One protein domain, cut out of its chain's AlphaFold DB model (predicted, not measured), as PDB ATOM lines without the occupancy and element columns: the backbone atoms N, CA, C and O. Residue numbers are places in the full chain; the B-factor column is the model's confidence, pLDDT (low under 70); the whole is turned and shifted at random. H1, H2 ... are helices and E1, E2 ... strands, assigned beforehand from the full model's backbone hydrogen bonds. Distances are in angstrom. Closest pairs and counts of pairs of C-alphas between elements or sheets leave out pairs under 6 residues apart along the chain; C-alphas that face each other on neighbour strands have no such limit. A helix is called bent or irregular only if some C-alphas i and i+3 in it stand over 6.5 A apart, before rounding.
ATOM      1  N   ALA A 162     151.562 124.586 135.435       96.31
ATOM      2  CA  ALA A 162     152.083 125.631 136.314       96.31
ATOM      3  C   ALA A 162     151.798 125.394 137.810       96.31
ATOM      4  O   ALA A 162     152.399 126.061 138.646       96.31
ATOM      5  N   ASP A 163     150.883 124.482 138.144       95.94
ATOM      6  CA  ASP A 163     150.553 124.149 139.531       95.94
ATOM      7  C   ASP A 163     151.294 122.896 140.019       95.94
ATOM      8  O   ASP A 163     151.252 122.596 141.203       95.94
ATOM      9  N   LEU A 164     151.993 122.171 139.145       94.19
ATOM     10  CA  LEU A 164     152.792 121.001 139.524       94.19
ATOM     11  C   LEU A 164     154.046 121.395 140.318       94.19
ATOM     12  O   LEU A 164     154.411 122.572 140.359       94.19
ATOM     13  N   ASP A 165     154.710 120.406 140.921       90.94
ATOM     14  CA  ASP A 165     155.906 120.603 141.754       90.94
ATOM     15  C   ASP A 165     155.670 121.632 142.876       90.94
ATOM     16  O   ASP A 165     156.351 122.650 142.990       90.94
ATOM     17  N   GLY A 166     154.599 121.442 143.652       90.38
ATOM     18  CA  GLY A 166     154.218 122.350 144.736       90.38
ATOM     19  C   GLY A 166     153.868 123.767 144.265       90.38
ATOM     20  O   GLY A 166     153.936 124.718 145.041       90.38
ATOM     21  N   GLY A 167     153.498 123.936 142.991       92.25
ATOM     22  CA  GLY A 167     153.153 125.232 142.407       92.25
ATOM     23  C   GLY A 167     154.334 126.013 141.828       92.25
ATOM     24  O   GLY A 167     154.145 127.179 141.468       92.25
ATOM     25  N   ASN A 168     155.517 125.396 141.724       91.88
ATOM     26  CA  ASN A 168     156.651 125.930 140.961       91.88
ATOM     27  C   ASN A 168     156.420 125.818 139.447       91.88
ATOM     28  O   ASN A 168     156.902 126.646 138.669       91.88
ATOM     29  N   GLY A 169     155.650 124.806 139.047       94.31
ATOM     30  CA  GLY A 169     155.348 124.471 137.669       94.31
ATOM     31  C   GLY A 169     156.470 123.710 136.967       94.31
ATOM     32  O   GLY A 169     157.644 123.805 137.317       94.31
ATOM     33  N   LEU A 170     156.109 122.970 135.918       94.12
ATOM     34  CA  LEU A 170     157.069 122.232 135.093       94.12
ATOM     35  C   LEU A 170     157.294 122.915 133.743       94.12
ATOM     36  O   LEU A 170     156.365 123.401 133.099       94.12
ATOM     37  N   THR A 171     158.540 122.900 133.269       94.56
ATOM     38  CA  THR A 171     158.858 123.280 131.888       94.56
ATOM     39  C   THR A 171     158.934 122.023 131.039       94.56
ATOM     40  O   THR A 171     159.863 121.230 131.171       94.56
ATOM     41  N   LEU A 172     157.947 121.831 130.168       96.00
ATOM     42  CA  LEU A 172     157.882 120.651 129.314       96.00
ATOM     43  C   LEU A 172     158.648 120.863 128.005       96.00
ATOM     44  O   LEU A 172     158.626 121.947 127.418       96.00
ATOM     45  N   GLY A 173     159.300 119.799 127.553       96.00
ATOM     46  CA  GLY A 173     159.983 119.669 126.273       96.00
ATOM     47  C   GLY A 173     159.353 118.573 125.417       96.00
ATOM     48  O   GLY A 173     158.172 118.253 125.540       96.00
ATOM     49  N   SER A 174     160.153 117.970 124.542       94.94
ATOM     50  CA  SER A 174     159.718 116.816 123.755       94.94
ATOM     51  C   SER A 174     160.102 115.498 124.428       94.94
ATOM     52  O   SER A 174     161.135 115.393 125.088       94.94
ATOM     53  N   ILE A 175     159.290 114.474 124.197       95.12
ATOM     54  CA  ILE A 175     159.536 113.094 124.616       95.12
ATOM     55  C   ILE A 175     159.554 112.178 123.394       95.12
ATOM     56  O   ILE A 175     158.939 112.474 122.369       95.12
ATOM     57  N   ASN A 176     160.246 111.050 123.500       93.75
ATOM     58  CA  ASN A 176     160.223 110.005 122.485       93.75
ATOM     59  C   ASN A 176     159.522 108.768 123.045       93.75
ATOM     60  O   ASN A 176     159.910 108.259 124.092       93.75
ATOM     61  N   ILE A 177     158.501 108.277 122.350       93.56
ATOM     62  CA  ILE A 177     157.757 107.077 122.738       93.56
ATOM     63  C   ILE A 177     158.145 105.949 121.790       93.56
ATOM     64  O   ILE A 177     157.960 106.058 120.575       93.56
ATOM     65  N   VAL A 178     158.667 104.860 122.351       92.38
ATOM     66  CA  VAL A 178     158.995 103.623 121.638       92.38
ATOM     67  C   VAL A 178     158.002 102.541 122.035       92.38
ATOM     68  O   VAL A 178     157.720 102.368 123.215       92.38
ATOM     69  N   ASN A 179     157.468 101.809 121.062       92.25
ATOM     70  CA  ASN A 179     156.565 100.688 121.308       92.25
ATOM     71  C   ASN A 179     156.814  99.586 120.270       92.25
ATOM     72  O   ASN A 179     156.402  99.694 119.109       92.25
ATOM     73  N   GLY A 180     157.562  98.553 120.659       88.81
ATOM     74  CA  GLY A 180     158.112  97.574 119.723       88.81
ATOM     75  C   GLY A 180     158.965  98.243 118.636       88.81
ATOM     76  O   GLY A 180     159.988  98.863 118.924       88.81
ATOM     77  N   GLY A 181     158.540  98.119 117.373       86.94
ATOM     78  CA  GLY A 181     159.206  98.737 116.215       86.94
ATOM     79  C   GLY A 181     158.745 100.161 115.883       86.94
ATOM     80  O   GLY A 181     159.222 100.741 114.908       86.94
ATOM     81  N   LEU A 182     157.795 100.710 116.640       88.31
ATOM     82  CA  LEU A 182     157.274 102.057 116.441       88.31
ATOM     83  C   LEU A 182     158.044 103.058 117.301       88.31
ATOM     84  O   LEU A 182     158.392 102.772 118.445       88.31
ATOM     85  N   THR A 183     158.305 104.246 116.762       89.00
ATOM     86  CA  THR A 183     158.971 105.336 117.484       89.00
ATOM     87  C   THR A 183     158.362 106.663 117.067       89.00
ATOM     88  O   THR A 183     158.220 106.925 115.873       89.00
ATOM     89  N   THR A 184     157.971 107.486 118.039       90.00
ATOM     90  CA  THR A 184     157.315 108.776 117.795       90.00
ATOM     91  C   THR A 184     157.837 109.844 118.743       90.00
ATOM     92  O   THR A 184     157.846 109.654 119.956       90.00
ATOM     93  N   LEU A 185     158.206 110.989 118.175       92.00
ATOM     94  CA  LEU A 185     158.484 112.210 118.920       92.00
ATOM     95  C   LEU A 185     157.160 112.919 119.236       92.00
ATOM     96  O   LEU A 185     156.380 113.186 118.323       92.00
ATOM     97  N   VAL A 186     156.936 113.252 120.503       92.12
ATOM     98  CA  VAL A 186     155.791 114.047 120.963       92.12
ATOM     99  C   VAL A 186     156.324 115.332 121.576       92.12
ATOM    100  O   VAL A 186     157.156 115.294 122.482       92.12
ATOM    101  N   ASP A 187     155.868 116.471 121.067       93.38
ATOM    102  CA  ASP A 187     156.230 117.783 121.591       93.38
ATOM    103  C   ASP A 187     155.185 118.239 122.613       93.38
ATOM    104  O   ASP A 187     154.017 118.405 122.269       93.38
ATOM    105  N   LEU A 188     155.603 118.415 123.870       95.38
ATOM    106  CA  LEU A 188     154.743 118.856 124.971       95.38
ATOM    107  C   LEU A 188     154.999 120.321 125.351       95.38
ATOM    108  O   LEU A 188     154.475 120.807 126.358       95.38
ATOM    109  N   THR A 189     155.823 121.033 124.579       95.62
ATOM    110  CA  THR A 189     156.179 122.421 124.876       95.62
ATOM    111  C   THR A 189     154.946 123.326 124.886       95.62
ATOM    112  O   THR A 189     154.089 123.288 124.004       95.62
ATOM    113  N   GLY A 190     154.840 124.170 125.916       94.62
ATOM    114  CA  GLY A 190     153.773 125.169 126.031       94.62
ATOM    115  C   GLY A 190     152.375 124.624 126.351       94.62
ATOM    116  O   GLY A 190     151.428 125.412 126.378       94.62
ATOM    117  N   LEU A 191     152.223 123.322 126.613       96.56
ATOM    118  CA  LEU A 191     150.963 122.771 127.107       96.56
ATOM    119  C   LEU A 191     150.672 123.288 128.523       96.56
ATOM    120  O   LEU A 191     151.562 123.396 129.364       96.56
ATOM    121  N   ALA A 192     149.412 123.626 128.774       96.62
ATOM    122  CA  ALA A 192     148.965 124.277 129.998       96.62
ATOM    123  C   ALA A 192     148.376 123.304 131.022       96.62
ATOM    124  O   ALA A 192     148.427 123.604 132.212       96.62
ATOM    125  N   THR A 193     147.820 122.162 130.596       96.69
ATOM    126  CA  THR A 193     147.169 121.200 131.502       96.69
ATOM    127  C   THR A 193     147.624 119.764 131.272       96.69
ATOM    128  O   THR A 193     148.037 119.396 130.172       96.69
ATOM    129  N   ILE A 194     147.475 118.921 132.298       95.94
ATOM    130  CA  ILE A 194     147.694 117.475 132.177       95.94
ATOM    131  C   ILE A 194     146.766 116.859 131.128       95.94
ATOM    132  O   ILE A 194     147.206 116.016 130.357       95.94
ATOM    133  N   GLY A 195     145.516 117.312 131.024       95.25
ATOM    134  CA  GLY A 195     144.596 116.864 129.978       95.25
ATOM    135  C   GLY A 195     145.156 117.089 128.575       95.25
ATOM    136  O   GLY A 195     145.107 116.182 127.756       95.25
ATOM    137  N   GLN A 196     145.789 118.238 128.324       95.88
ATOM    138  CA  GLN A 196     146.450 118.499 127.043       95.88
ATOM    139  C   GLN A 196     147.667 117.600 126.809       95.88
ATOM    140  O   GLN A 196     147.932 117.236 125.668       95.88
ATOM    141  N   VAL A 197     148.409 117.233 127.859       95.12
ATOM    142  CA  VAL A 197     149.520 116.271 127.756       95.12
ATOM    143  C   VAL A 197     148.998 114.882 127.393       95.12
ATOM    144  O   VAL A 197     149.519 114.264 126.467       95.12
ATOM    145  N   LEU A 198     147.949 114.413 128.078       93.69
ATOM    146  CA  LEU A 198     147.290 113.138 127.779       93.69
ATOM    147  C   LEU A 198     146.770 113.134 126.343       93.69
ATOM    148  O   LEU A 198     147.129 112.255 125.566       93.69
ATOM    149  N   ASP A 199     146.033 114.178 125.960       91.56
ATOM    150  CA  ASP A 199     145.548 114.355 124.598       91.56
ATOM    151  C   ASP A 199     146.713 114.402 123.606       91.56
ATOM    152  O   ASP A 199     146.631 113.784 122.561       91.56
ATOM    153  N   SER A 200     147.833 115.067 123.885       91.19
ATOM    154  CA  SER A 200     148.972 115.099 122.952       91.19
ATOM    155  C   SER A 200     149.621 113.726 122.748       91.19
ATOM    156  O   SER A 200     150.194 113.481 121.686       91.19
ATOM    157  N   ILE A 201     149.549 112.840 123.742       90.75
ATOM    158  CA  ILE A 201     150.040 111.461 123.642       90.75
ATOM    159  C   ILE A 201     149.001 110.569 122.935       90.75
ATOM    160  O   ILE A 201     149.372 109.734 122.109       90.75
ATOM    161  N   ASP A 202     147.709 110.785 123.201       84.88
ATOM    162  CA  ASP A 202     146.597 109.961 122.707       84.88
ATOM    163  C   ASP A 202     146.058 110.380 121.328       84.88
ATOM    164  O   ASP A 202     145.555 109.552 120.565       84.88
ATOM    165  N   SER A 203     146.140 111.667 120.980       68.25
ATOM    166  CA  SER A 203     145.436 112.296 119.846       68.25
ATOM    167  C   SER A 203     146.142 112.179 118.499       68.25
ATOM    168  O   SER A 203     145.784 112.862 117.534       68.25
ATOM    169  N   LEU A 204     147.051 111.222 118.347       54.25
ATOM    170  CA  LEU A 204     147.430 110.783 117.014       54.25
ATOM    171  C   LEU A 204     146.305 109.857 116.488       54.25
ATOM    172  O   LEU A 204     146.287 108.646 116.700       54.25
ATOM    173  N   THR A 205     145.278 110.455 115.871       50.03
ATOM    174  CA  THR A 205     144.067 109.765 115.380       50.03
ATOM    175  C   THR A 205     144.390 108.525 114.524       50.03
ATOM    176  O   THR A 205     145.137 108.647 113.545       50.03
ATOM    177  N   PRO A 206     143.788 107.345 114.800       46.53
ATOM    178  CA  PRO A 206     143.836 106.170 113.929       46.53
ATOM    179  C   PRO A 206     143.495 106.510 112.459       46.53
ATOM    180  O   PRO A 206     142.511 107.209 112.218       46.53
ATOM    181  N   PRO A 207     144.281 106.037 111.471       47.84
ATOM    182  CA  PRO A 207     145.161 104.869 111.558       47.84
ATOM    183  C   PRO A 207     146.510 105.124 112.249       47.84
ATOM    184  O   PRO A 207     147.354 104.237 112.263       47.84
ATOM    185  N   VAL A 208     146.722 106.304 112.830       53.62
ATOM    186  CA  VAL A 208     148.022 106.806 113.235       53.62
ATOM    187  C   VAL A 208     148.130 107.069 114.734       53.62
ATOM    188  O   VAL A 208     148.667 108.101 115.079       53.62
ATOM    189  N   ASN A 209     147.771 106.155 115.642       60.84
ATOM    190  CA  ASN A 209     148.527 106.185 116.899       60.84
ATOM    191  C   ASN A 209     149.923 105.676 116.543       60.84
ATOM    192  O   ASN A 209     150.151 104.470 116.531       60.84
ATOM    193  N   ALA A 210     150.805 106.579 116.102       63.75
ATOM    194  CA  ALA A 210     152.091 106.208 115.520       63.75
ATOM    195  C   ALA A 210     152.932 105.392 116.504       63.75
ATOM    196  O   ALA A 210     153.739 104.583 116.065       63.75
ATOM    197  N   ALA A 211     152.687 105.553 117.808       75.44
ATOM    198  CA  ALA A 211     153.254 104.737 118.868       75.44
ATOM    199  C   ALA A 211     152.320 103.611 119.357       75.44
ATOM    200  O   ALA A 211     152.781 102.729 120.060       75.44
ATOM    201  N   ASN A 212     151.034 103.585 119.001       87.75
ATOM    202  CA  ASN A 212     150.020 102.636 119.476       87.75
ATOM    203  C   ASN A 212     149.940 102.536 121.015       87.75
ATOM    204  O   ASN A 212     150.013 101.442 121.574       87.75
ATOM    205  N   VAL A 213     149.812 103.678 121.696       91.12
ATOM    206  CA  VAL A 213     149.791 103.789 123.170       91.12
ATOM    207  C   VAL A 213     148.560 104.523 123.709       91.12
ATOM    208  O   VAL A 213     147.927 105.273 122.984       91.12
ATOM    209  N   THR A 214     148.218 104.344 124.979       91.44
ATOM    210  CA  THR A 214     147.215 105.168 125.671       91.44
ATOM    211  C   THR A 214     147.829 105.762 126.934       91.44
ATOM    212  O   THR A 214     148.397 105.029 127.749       91.44
ATOM    213  N   ALA A 215     147.708 107.073 127.110       91.88
ATOM    214  CA  ALA A 215     148.055 107.797 128.315       91.88
ATOM    215  C   ALA A 215     146.842 107.875 129.250       91.88
ATOM    216  O   ALA A 215     145.758 108.304 128.878       91.88
ATOM    217  N   THR A 216     147.003 107.451 130.499       90.50
ATOM    218  CA  THR A 216     145.913 107.481 131.487       90.50
ATOM    219  C   THR A 216     146.419 107.969 132.827       90.50
ATOM    220  O   THR A 216     147.511 107.587 133.252       90.50
ATOM    221  N   LEU A 217     145.615 108.782 133.518       90.69
ATOM    222  CA  LEU A 217     145.861 109.109 134.923       90.69
ATOM    223  C   LEU A 217     145.977 107.817 135.735       90.69
ATOM    224  O   LEU A 217     145.257 106.838 135.500       90.69
ATOM    225  N   ASN A 218     146.906 107.798 136.683       82.94
ATOM    226  CA  ASN A 218     147.037 106.661 137.569       82.94
ATOM    227  C   ASN A 218     145.920 106.674 138.627       82.94
ATOM    228  O   ASN A 218     145.289 107.690 138.905       82.94
ATOM    229  N   SER A 219     145.641 105.512 139.210       78.94
ATOM    230  CA  SER A 219     144.579 105.361 140.213       78.94
ATOM    231  C   SER A 219     144.940 105.973 141.567       78.94
ATOM    232  O   SER A 219     144.075 106.072 142.428       78.94
ATOM    233  N   GLN A 220     146.216 106.306 141.770       75.31
ATOM    234  CA  GLN A 220     146.728 106.958 142.973       75.31
ATOM    235  C   GLN A 220     146.480 108.470 142.944       75.31
ATOM    236  O   GLN A 220     146.548 109.106 143.985       75.31
ATOM    237  N   GLY A 221     146.203 109.040 141.768       82.94
ATOM    238  CA  GLY A 221     146.001 110.471 141.623       82.94
ATOM    239  C   GLY A 221     147.282 111.294 141.756       82.94
ATOM    240  O   GLY A 221     147.191 112.496 141.915       82.94
ATOM    241  N   ASN A 222     148.467 110.692 141.678       80.19
ATOM    242  CA  ASN A 222     149.744 111.410 141.792       80.19
ATOM    243  C   ASN A 222     150.507 111.507 140.460       80.19
ATOM    244  O   ASN A 222     151.607 112.045 140.397       80.19
ATOM    245  N   GLY A 223     149.923 111.009 139.367       86.50
ATOM    246  CA  GLY A 223     150.533 111.074 138.046       86.50
ATOM    247  C   GLY A 223     149.715 110.373 136.969       86.50
ATOM    248  O   GLY A 223     148.508 110.157 137.095       86.50
ATOM    249  N   PHE A 224     150.387 109.992 135.892       89.56
ATOM    250  CA  PHE A 224     149.799 109.264 134.773       89.56
ATOM    251  C   PHE A 224     150.786 108.236 134.224       89.56
ATOM    252  O   PHE A 224     151.929 108.150 134.663       89.56
ATOM    253  N   ARG A 225     150.323 107.390 133.311       89.50
ATOM    254  CA  ARG A 225     151.115 106.327 132.684       89.50
ATOM    255  C   ARG A 225     150.815 106.252 131.204       89.50
ATOM    256  O   ARG A 225     149.696 106.546 130.795       89.50
ATOM    257  N   VAL A 226     151.787 105.775 130.438       92.00
ATOM    258  CA  VAL A 226     151.650 105.486 129.011       92.00
ATOM    259  C   VAL A 226     151.729 103.976 128.828       92.00
ATOM    260  O   VAL A 226     152.715 103.354 129.210       92.00
ATOM    261  N   VAL A 227     150.677 103.372 128.282       91.00
ATOM    262  CA  VAL A 227     150.551 101.915 128.147       91.00
ATOM    263  C   VAL A 227     150.447 101.545 126.676       91.00
ATOM    264  O   VAL A 227     149.754 102.216 125.917       91.00
ATOM    265  N   SER A 228     151.112 100.468 126.260       92.31
ATOM    266  CA  SER A 228     150.955  99.943 124.904       92.31
ATOM    267  C   SER A 228     149.552  99.377 124.689       92.31
ATOM    268  O   SER A 228     149.044  98.609 125.504       92.31
ATOM    269  N   ASN A 229     148.949  99.694 123.547       90.50
ATOM    270  CA  ASN A 229     147.702  99.077 123.099       90.50
ATOM    271  C   ASN A 229     147.938  97.731 122.388       90.50
ATOM    272  O   ASN A 229     146.981  97.084 121.963       90.50
ATOM    273  N   ASN A 230     149.196  97.309 122.214       88.69
ATOM    274  CA  ASN A 230     149.540  96.007 121.659       88.69
ATOM    275  C   ASN A 230     149.959  95.045 122.791       88.69
ATOM    276  O   ASN A 230     150.920  95.334 123.502       88.69
ATOM    277  N   PRO A 231     149.289  93.883 122.937       88.50
ATOM    278  CA  PRO A 231     149.534  92.943 124.033       88.50
ATOM    279  C   PRO A 231     150.923  92.287 124.025       88.50
ATOM    280  O   PRO A 231     151.271  91.631 125.001       88.50
ATOM    281  N   THR A 232     151.697  92.406 122.941       91.00
ATOM    282  CA  THR A 232     153.035  91.800 122.822       91.00
ATOM    283  C   THR A 232     154.169  92.811 122.950       91.00
ATOM    284  O   THR A 232     155.307  92.483 122.630       91.00
ATOM    285  N   THR A 233     153.870  94.058 123.305       93.44
ATOM    286  CA  THR A 233     154.865  95.135 123.347       93.44
ATOM    287  C   THR A 233     154.659  96.003 124.570       93.44
ATOM    288  O   THR A 233     153.529  96.153 125.036       93.44
ATOM    289  N   VAL A 234     155.730  96.619 125.047       95.25
ATOM    290  CA  VAL A 234     155.687  97.575 126.155       95.25
ATOM    291  C   VAL A 234     156.092  98.951 125.646       95.25
ATOM    292  O   VAL A 234     157.061  99.103 124.904       95.25
ATOM    293  N   ALA A 235     155.325  99.967 126.039       94.12
ATOM    294  CA  ALA A 235     155.640 101.346 125.710       94.12
ATOM    295  C   ALA A 235     156.772 101.847 126.613       94.12
ATOM    296  O   ALA A 235     156.697 101.724 127.834       94.12
ATOM    297  N   VAL A 236     157.798 102.445 126.015       95.12
ATOM    298  CA  VAL A 236     158.916 103.069 126.724       95.12
ATOM    299  C   VAL A 236     158.972 104.538 126.343       95.12
ATOM    300  O   VAL A 236     159.182 104.878 125.178       95.12
ATOM    301  N   VAL A 237     158.799 105.410 127.334       94.81
ATOM    302  CA  VAL A 237     158.939 106.856 127.163       94.81
ATOM    303  C   VAL A 237     160.357 107.272 127.541       94.81
ATOM    304  O   VAL A 237     160.870 106.925 128.606       94.81
ATOM    305  N   GLN A 238     160.999 108.020 126.655       94.50
ATOM    306  CA  GLN A 238     162.383 108.452 126.779       94.50
ATOM    307  C   GLN A 238     162.480 109.972 126.689       94.50
ATOM    308  O   GLN A 238     161.702 110.635 125.995       94.50
ATOM    309  N   ASN A 239     163.486 110.505 127.372       94.50
ATOM    310  CA  ASN A 239     163.903 111.889 127.225       94.50
ATOM    311  C   ASN A 239     164.509 112.138 125.835       94.50
ATOM    312  O   ASN A 239     165.062 111.233 125.211       94.50
ATOM    313  N   VAL A 240     164.422 113.380 125.356       93.94
ATOM    314  CA  VAL A 240     164.991 113.794 124.066       93.94
ATOM    315  C   VAL A 240     166.159 114.743 124.298       93.94
ATOM    316  O   VAL A 240     166.007 115.801 124.910       93.94
ATOM    317  N   GLY A 241     167.333 114.391 123.766       90.81
ATOM    318  CA  GLY A 241     168.538 115.208 123.902       90.81
ATOM    319  C   GLY A 241     168.942 115.380 125.367       90.81
ATOM    320  O   GLY A 241     169.174 114.395 126.058       90.81
ATOM    321  N   THR A 242     169.037 116.629 125.824       87.25
ATOM    322  CA  THR A 242     169.336 116.986 127.223       87.25
ATOM    323  C   THR A 242     168.084 117.312 128.041       87.25
ATOM    324  O   THR A 242     168.212 117.851 129.135       87.25
ATOM    325  N   GLY A 243     166.885 117.091 127.495       90.88
ATOM    326  CA  GLY A 243     165.639 117.293 128.232       90.88
ATOM    327  C   GLY A 243     165.413 116.201 129.278       90.88
ATOM    328  O   GLY A 243     165.980 115.118 129.190       90.88
ATOM    329  N   ASP A 244     164.541 116.477 130.236       92.38
ATOM    330  CA  ASP A 244     164.174 115.594 131.350       92.38
ATOM    331  C   ASP A 244     162.652 115.384 131.454       92.38
ATOM    332  O   ASP A 244     162.162 114.803 132.418       92.38
ATOM    333  N   THR A 245     161.898 115.809 130.435       94.94
ATOM    334  CA  THR A 245     160.429 115.845 130.434       94.94
ATOM    335  C   THR A 245     159.775 114.502 130.759       94.94
ATOM    336  O   THR A 245     158.792 114.470 131.490       94.94
ATOM    337  N   ALA A 246     160.310 113.382 130.264       94.12
ATOM    338  CA  ALA A 246     159.761 112.064 130.590       94.12
ATOM    339  C   ALA A 246     160.013 111.684 132.057       94.12
ATOM    340  O   ALA A 246     159.158 111.044 132.674       94.12
ATOM    341  N   SER A 247     161.167 112.096 132.592       91.69
ATOM    342  CA  SER A 247     161.570 111.865 133.981       91.69
ATOM    343  C   SER A 247     160.728 112.693 134.951       91.69
ATOM    344  O   SER A 247     160.082 112.120 135.821       91.69
ATOM    345  N   ILE A 248     160.641 114.013 134.745       90.12
ATOM    346  CA  ILE A 248     159.884 114.922 135.628       90.12
ATOM    347  C   ILE A 248     158.379 114.628 135.622       90.12
ATOM    348  O   ILE A 248     157.710 114.816 136.629       90.12
ATOM    349  N   LEU A 249     157.834 114.138 134.501       92.19
ATOM    350  CA  LEU A 249     156.435 113.709 134.425       92.19
ATOM    351  C   LEU A 249     156.213 112.311 135.023       92.19
ATOM    352  O   LEU A 249     155.073 111.853 135.100       92.19
ATOM    353  N   GLY A 250     157.280 111.603 135.400       90.56
ATOM    354  CA  GLY A 250     157.180 110.285 136.014       90.56
ATOM    355  C   GLY A 250     156.743 109.162 135.081       90.56
ATOM    356  O   GLY A 250     156.379 108.087 135.555       90.56
ATOM    357  N   ILE A 251     156.750 109.406 133.771       91.25
ATOM    358  CA  ILE A 251     156.231 108.485 132.749       91.25
ATOM    359  C   ILE A 251     157.323 107.686 132.039       91.25
ATOM    360  O   ILE A 251     157.017 106.810 131.230       91.25
ATOM    361  N   GLY A 252     158.591 107.992 132.309       91.06
ATOM    362  CA  GLY A 252     159.737 107.332 131.700       91.06
ATOM    363  C   GLY A 252     161.053 108.002 132.078       91.06
ATOM    364  O   GLY A 252     161.139 108.684 133.094       91.06
ATOM    365  N   GLY A 253     162.103 107.776 131.289       86.88
ATOM    366  CA  GLY A 253     163.408 108.430 131.485       86.88
ATOM    367  C   GLY A 253     164.092 108.183 132.840       86.88
ATOM    368  O   GLY A 253     165.037 108.892 133.161       86.88
ATOM    369  N   GLY A 254     163.623 107.212 133.630       85.81
ATOM    370  CA  GLY A 254     164.174 106.888 134.947       85.81
ATOM    371  C   GLY A 254     163.583 107.663 136.127       85.81
ATOM    372  O   GLY A 254     163.989 107.397 137.255       85.81
ATOM    373  N   GLY A 255     162.608 108.553 135.913       85.19
ATOM    374  CA  GLY A 255     162.015 109.347 137.001       85.19
ATOM    375  C   GLY A 255     161.126 108.557 137.969       85.19
ATOM    376  O   GLY A 255     160.887 108.994 139.084       85.19
ATOM    377  N   ASN A 256     160.646 107.371 137.578       88.25
ATOM    378  CA  ASN A 256     159.839 106.500 138.434       88.25
ATOM    379  C   ASN A 256     160.386 105.069 138.377       88.25
ATOM    380  O   ASN A 256     160.111 104.326 137.431       88.25
ATOM    381  N   LEU A 257     161.163 104.680 139.390       89.31
ATOM    382  CA  LEU A 257     161.817 103.372 139.440       89.31
ATOM    383  C   LEU A 257     160.795 102.230 139.435       89.31
ATOM    384  O   LEU A 257     161.017 101.212 138.783       89.31
ATOM    385  N   PHE A 258     159.670 102.382 140.134       87.00
ATOM    386  CA  PHE A 258     158.651 101.330 140.173       87.00
ATOM    387  C   PHE A 258     157.999 101.118 138.814       87.00
ATOM    388  O   PHE A 258     157.830  99.972 138.408       87.00
ATOM    389  N   LEU A 259     157.707 102.202 138.089       87.69
ATOM    390  CA  LEU A 259     157.211 102.115 136.719       87.69
ATOM    391  C   LEU A 259     158.244 101.453 135.801       87.69
ATOM    392  O   LEU A 259     157.874 100.618 134.977       87.69
ATOM    393  N   VAL A 260     159.531 101.792 135.946       92.38
ATOM    394  CA  VAL A 260     160.616 101.174 135.166       92.38
ATOM    395  C   VAL A 260     160.700  99.672 135.440       92.38
ATOM    396  O   VAL A 260     160.749  98.891 134.494       92.38
ATOM    397  N   LEU A 261     160.677  99.251 136.708       93.19
ATOM    398  CA  LEU A 261     160.743  97.836 137.087       93.19
ATOM    399  C   LEU A 261     159.495  97.056 136.649       93.19
ATOM    400  O   LEU A 261     159.633  95.956 136.119       93.19
ATOM    401  N   GLU A 262     158.300  97.629 136.821       91.69
ATOM    402  CA  GLU A 262     157.035  97.038 136.357       91.69
ATOM    403  C   GLU A 262     157.033  96.875 134.831       91.69
ATOM    404  O   GLU A 262     156.703  95.811 134.304       91.69
ATOM    405  N   SER A 263     157.471  97.906 134.107       93.31
ATOM    406  CA  SER A 263     157.564  97.865 132.647       93.31
ATOM    407  C   SER A 263     158.635  96.877 132.178       93.31
ATOM    408  O   SER A 263     158.442  96.204 131.167       93.31
ATOM    409  N   LEU A 264     159.752  96.753 132.907       95.69
ATOM    410  CA  LEU A 264     160.837  95.825 132.576       95.69
ATOM    411  C   LEU A 264     160.401  94.375 132.774       95.69
ATOM    412  O   LEU A 264     160.679  93.538 131.918       95.69
ATOM    413  N   GLU A 265     159.677  94.080 133.857       96.25
ATOM    414  CA  GLU A 265     159.047  92.774 134.057       96.25
ATOM    415  C   GLU A 265     158.103  92.444 132.894       96.25
ATOM    416  O   GLU A 265     158.218  91.378 132.286       96.25
ATOM    417  N   ALA A 266     157.212  93.373 132.534       95.06
ATOM    418  CA  ALA A 266     156.284  93.183 131.423       95.06
ATOM    419  C   ALA A 266     157.013  92.950 130.086       95.06
ATOM    420  O   ALA A 266     156.626  92.070 129.318       95.06
ATOM    421  N   ALA A 267     158.097  93.687 129.828       96.44
ATOM    422  CA  ALA A 267     158.886  93.555 128.606       96.44
ATOM    423  C   ALA A 267     159.620  92.206 128.539       96.44
ATOM    424  O   ALA A 267     159.648  91.576 127.483       96.44
ATOM    425  N   LEU A 268     160.150  91.723 129.670       96.69
ATOM    426  CA  LEU A 268     160.764  90.396 129.783       96.69
ATOM    427  C   LEU A 268     159.752  89.270 129.550       96.69
ATOM    428  O   LEU A 268     160.070  88.291 128.878       96.69
ATOM    429  N   LEU A 269     158.531  89.402 130.075       96.50
ATOM    430  CA  LEU A 269     157.460  88.423 129.858       96.50
ATOM    431  C   LEU A 269     156.958  88.407 128.407       96.50
ATOM    432  O   LEU A 269     156.559  87.353 127.913       96.50
ATOM    433  N   ALA A 270     156.977  89.560 127.736       94.88
ATOM    434  CA  ALA A 270     156.557  89.712 126.345       94.88
ATOM    435  C   ALA A 270     157.668  89.416 125.316       94.88
ATOM    436  O   ALA A 270     157.379  89.399 124.122       94.88
ATOM    437  N   ASP A 271     158.910  89.184 125.762       95.19
ATOM    438  CA  ASP A 271     160.110  89.087 124.910       95.19
ATOM    439  C   ASP A 271     160.317  90.334 124.016       95.19
ATOM    440  O   ASP A 271     160.826  90.270 122.894       95.19
ATOM    441  N   ASP A 272     159.914  91.510 124.514       95.94
ATOM    442  CA  ASP A 272     160.062  92.789 123.812       95.94
ATOM    443  C   ASP A 272     161.481  93.339 124.006       95.94
ATOM    444  O   ASP A 272     161.753  94.196 124.848       95.94
ATOM    445  N   THR A 273     162.416  92.817 123.212       93.94
ATOM    446  CA  THR A 273     163.843  93.194 123.258       93.94
ATOM    447  C   THR A 273     164.104  94.694 123.070       93.94
ATOM    448  O   THR A 273     165.062  95.217 123.642       93.94
ATOM    449  N   SER A 274     163.249  95.395 122.315       92.38
ATOM    450  CA  SER A 274     163.331  96.849 122.117       92.38
ATOM    451  C   SER A 274     163.022  97.580 123.423       92.38
ATOM    452  O   SER A 274     163.815  98.405 123.887       92.38
ATOM    453  N   ALA A 275     161.912  97.207 124.070       95.19
ATOM    454  CA  ALA A 275     161.523  97.778 125.350       95.19
ATOM    455  C   ALA A 275     162.523  97.442 126.467       95.19
ATOM    456  O   ALA A 275     162.884  98.331 127.236       95.19
ATOM    457  N   ILE A 276     163.033  96.202 126.525       96.38
ATOM    458  CA  ILE A 276     164.053  95.793 127.507       96.38
ATOM    459  C   ILE A 276     165.271  96.720 127.436       96.38
ATOM    460  O   ILE A 276     165.715  97.212 128.470       96.38
ATOM    461  N   SER A 277     165.792  97.000 126.235       94.19
ATOM    462  CA  SER A 277     166.951  97.888 126.079       94.19
ATOM    463  C   SER A 277     166.662  99.297 126.601       94.19
ATOM    464  O   SER A 277     167.436  99.815 127.400       94.19
ATOM    465  N   GLY A 278     165.538  99.901 126.201       93.50
ATOM    466  CA  GLY A 278     165.189 101.255 126.643       93.50
ATOM    467  C   GLY A 278     164.905 101.351 128.147       93.50
ATOM    468  O   GLY A 278     165.190 102.369 128.775       93.50
ATOM    469  N   LEU A 279     164.377 100.287 128.753       96.12
ATOM    470  CA  LEU A 279     164.101 100.231 130.189       96.12
ATOM    471  C   LEU A 279     165.361 100.003 131.027       96.12
ATOM    472  O   LEU A 279     165.411 100.470 132.161       96.12
ATOM    473  N   LEU A 280     166.392  99.344 130.488       95.38
ATOM    474  CA  LEU A 280     167.703  99.272 131.140       95.38
ATOM    475  C   LEU A 280     168.386 100.647 131.188       95.38
ATOM    476  O   LEU A 280     168.959 100.996 132.220       95.38
ATOM    477  N   ASP A 281     168.261 101.451 130.130       93.06
ATOM    478  CA  ASP A 281     168.750 102.837 130.124       93.06
ATOM    479  C   ASP A 281     167.985 103.700 131.146       93.06
ATOM    480  O   ASP A 281     168.582 104.466 131.913       93.06
ATOM    481  N   ALA A 282     166.661 103.525 131.225       93.19
ATOM    482  CA  ALA A 282     165.836 104.179 132.239       93.19
ATOM    483  C   ALA A 282     166.203 103.731 133.665       93.19
ATOM    484  O   ALA A 282     166.270 104.563 134.563       93.19
ATOM    485  N   LEU A 283     166.500 102.445 133.879       94.88
ATOM    486  CA  LEU A 283     166.932 101.918 135.176       94.88
ATOM    487  C   LEU A 283     168.288 102.492 135.599       94.88
ATOM    488  O   LEU A 283     168.471 102.819 136.771       94.88
ATOM    489  N   SER A 284     169.222 102.645 134.655       94.12
ATOM    490  CA  SER A 284     170.482 103.348 134.913       94.12
ATOM    491  C   SER A 284     170.216 104.787 135.352       94.12
ATOM    492  O   SER A 284     170.743 105.215 136.374       94.12
ATOM    493  N   SER A 285     169.327 105.491 134.645       91.94
ATOM    494  CA  SER A 285     168.943 106.872 134.972       91.94
ATOM    495  C   SER A 285     168.268 106.987 136.353       91.94
ATOM    496  O   SER A 285     168.562 107.911 137.107       91.94
ATOM    497  N   SER A 286     167.434 106.016 136.751       91.19
ATOM    498  CA  SER A 286     166.918 105.923 138.130       91.19
ATOM    499  C   SER A 286     168.041 105.716 139.155       91.19
ATOM    500  O   SER A 286     167.986 106.249 140.261       91.19
ATOM    501  N   GLY A 287     169.072 104.938 138.809       91.00
ATOM    502  CA  GLY A 287     170.262 104.752 139.641       91.00
ATOM    503  C   GLY A 287     171.061 106.042 139.842       91.00
ATOM    504  O   GLY A 287     171.549 106.291 140.953       91.00
ATOM    505  N   ASP A 288     171.152 106.873 138.804       90.00
ATOM    506  CA  ASP A 288     171.761 108.204 138.874       90.00
ATOM    507  C   ASP A 288     170.935 109.129 139.777       90.00
ATOM    508  O   ASP A 288     171.484 109.689 140.723       90.00
ATOM    509  N   HIS A 289     169.608 109.161 139.611       86.38
ATOM    510  CA  HIS A 289     168.715 109.941 140.474       86.38
ATOM    511  C   HIS A 289     168.850 109.568 141.963       86.38
ATOM    512  O   HIS A 289     169.032 110.429 142.822       86.38
ATOM    513  N   ILE A 290     168.871 108.269 142.287       87.94
ATOM    514  CA  ILE A 290     169.103 107.800 143.665       87.94
ATOM    515  C   ILE A 290     170.487 108.232 144.170       87.94
ATOM    516  O   ILE A 290     170.666 108.522 145.356       87.94
TER     517      ILE A 290
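This is residues 162 to 290 of the 365 residues of an uncharacterized protein of Nitrospina sp (UniProt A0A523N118). Two small antiparallel sheets, E2 E1 E5 and E3 E4, come together at one end as a V, where Ser 228 of E4 meets Ala 235 of E5. A helical hairpin, H4 and H5, covers one face of the three-stranded sheet at its E5 side, with H5 slantwise over E5, H3 is over that sheet's other face, and H2 packs on E3 and only grazes the three-stranded sheet; the small H1 lies far off at one end. The printed part has 129 residues, with five named helices and five named strands in the order H1 E1 E2 H2 E3 E4 E5 H3 H4 H5, a mixed class. It is compact, with a radius of gyration of the C-alphas of 13.7 A and spans of 41 by 39 by 30 A.

H1 is residues 162 to 167, beginning at C-alpha 162 (152.083, 125.631, 136.314); it is irregular, with C-alphas 162 and 165 8.3 A apart. E1, residues 174 to 179, and E2, residues 182 to 187, are each 16.6 A long. H2 is residues 194 to 202, 12.1 A. E3 is residues 213 to 217, E4 residues 224 to 228 and E5 residues 235 to 239, which begins at C-alpha 235 (155.640, 101.346, 125.710). H3 is residues 245 to 248, H4 residues 257 to 270, 19.6 A, and H5 residues 273 to 290, 25.6 A, ending at C-alpha 290 (169.103, 107.800, 143.665).

In the sheet E2 E1 E5, the hairpin E1 and E2 has N 177 and O 184 at 2.8 A, and E1 and E5 have N 178 and O 236 at 2.9 A. H5 is on this sheet at a height of 8.4 A, over E5 and slantwise to it at 46 degrees on the local plane; the closest C-alphas are those of Val 236 and Ala 275, 6.1 A. H3, at 6.3 A, is over E5 on the opposite face. H4 and H5 touch, at a shallow tilt of 18 degrees, opposite ways; their closest C-alphas, of Ala 267 and Ile 276, are 5.7 A apart. The closest C-alphas of E4 and E5, of Ser 228 and Ala 235, are 5.0 A apart. In the hairpin E3 and E4, N 214 and O 227 are at 2.8 A. The closest C-alphas of H2 and E3 are those of Leu 198 and Ala 215, 5.4 A. H1 and H2 are apart. Every O i to N i+4 pair is within hydrogen-bond range in H2, H4 and H5; H1 has 1 of 2, and H3 is too short for such a pair.

The C-alphas farthest apart, of Gly 167 and Asp 271, are 40.8 A apart. The printed part has no cut and no long link. Confidence is under 70 at residues 203 to 210; the mean pLDDT of the printed part is 89.5.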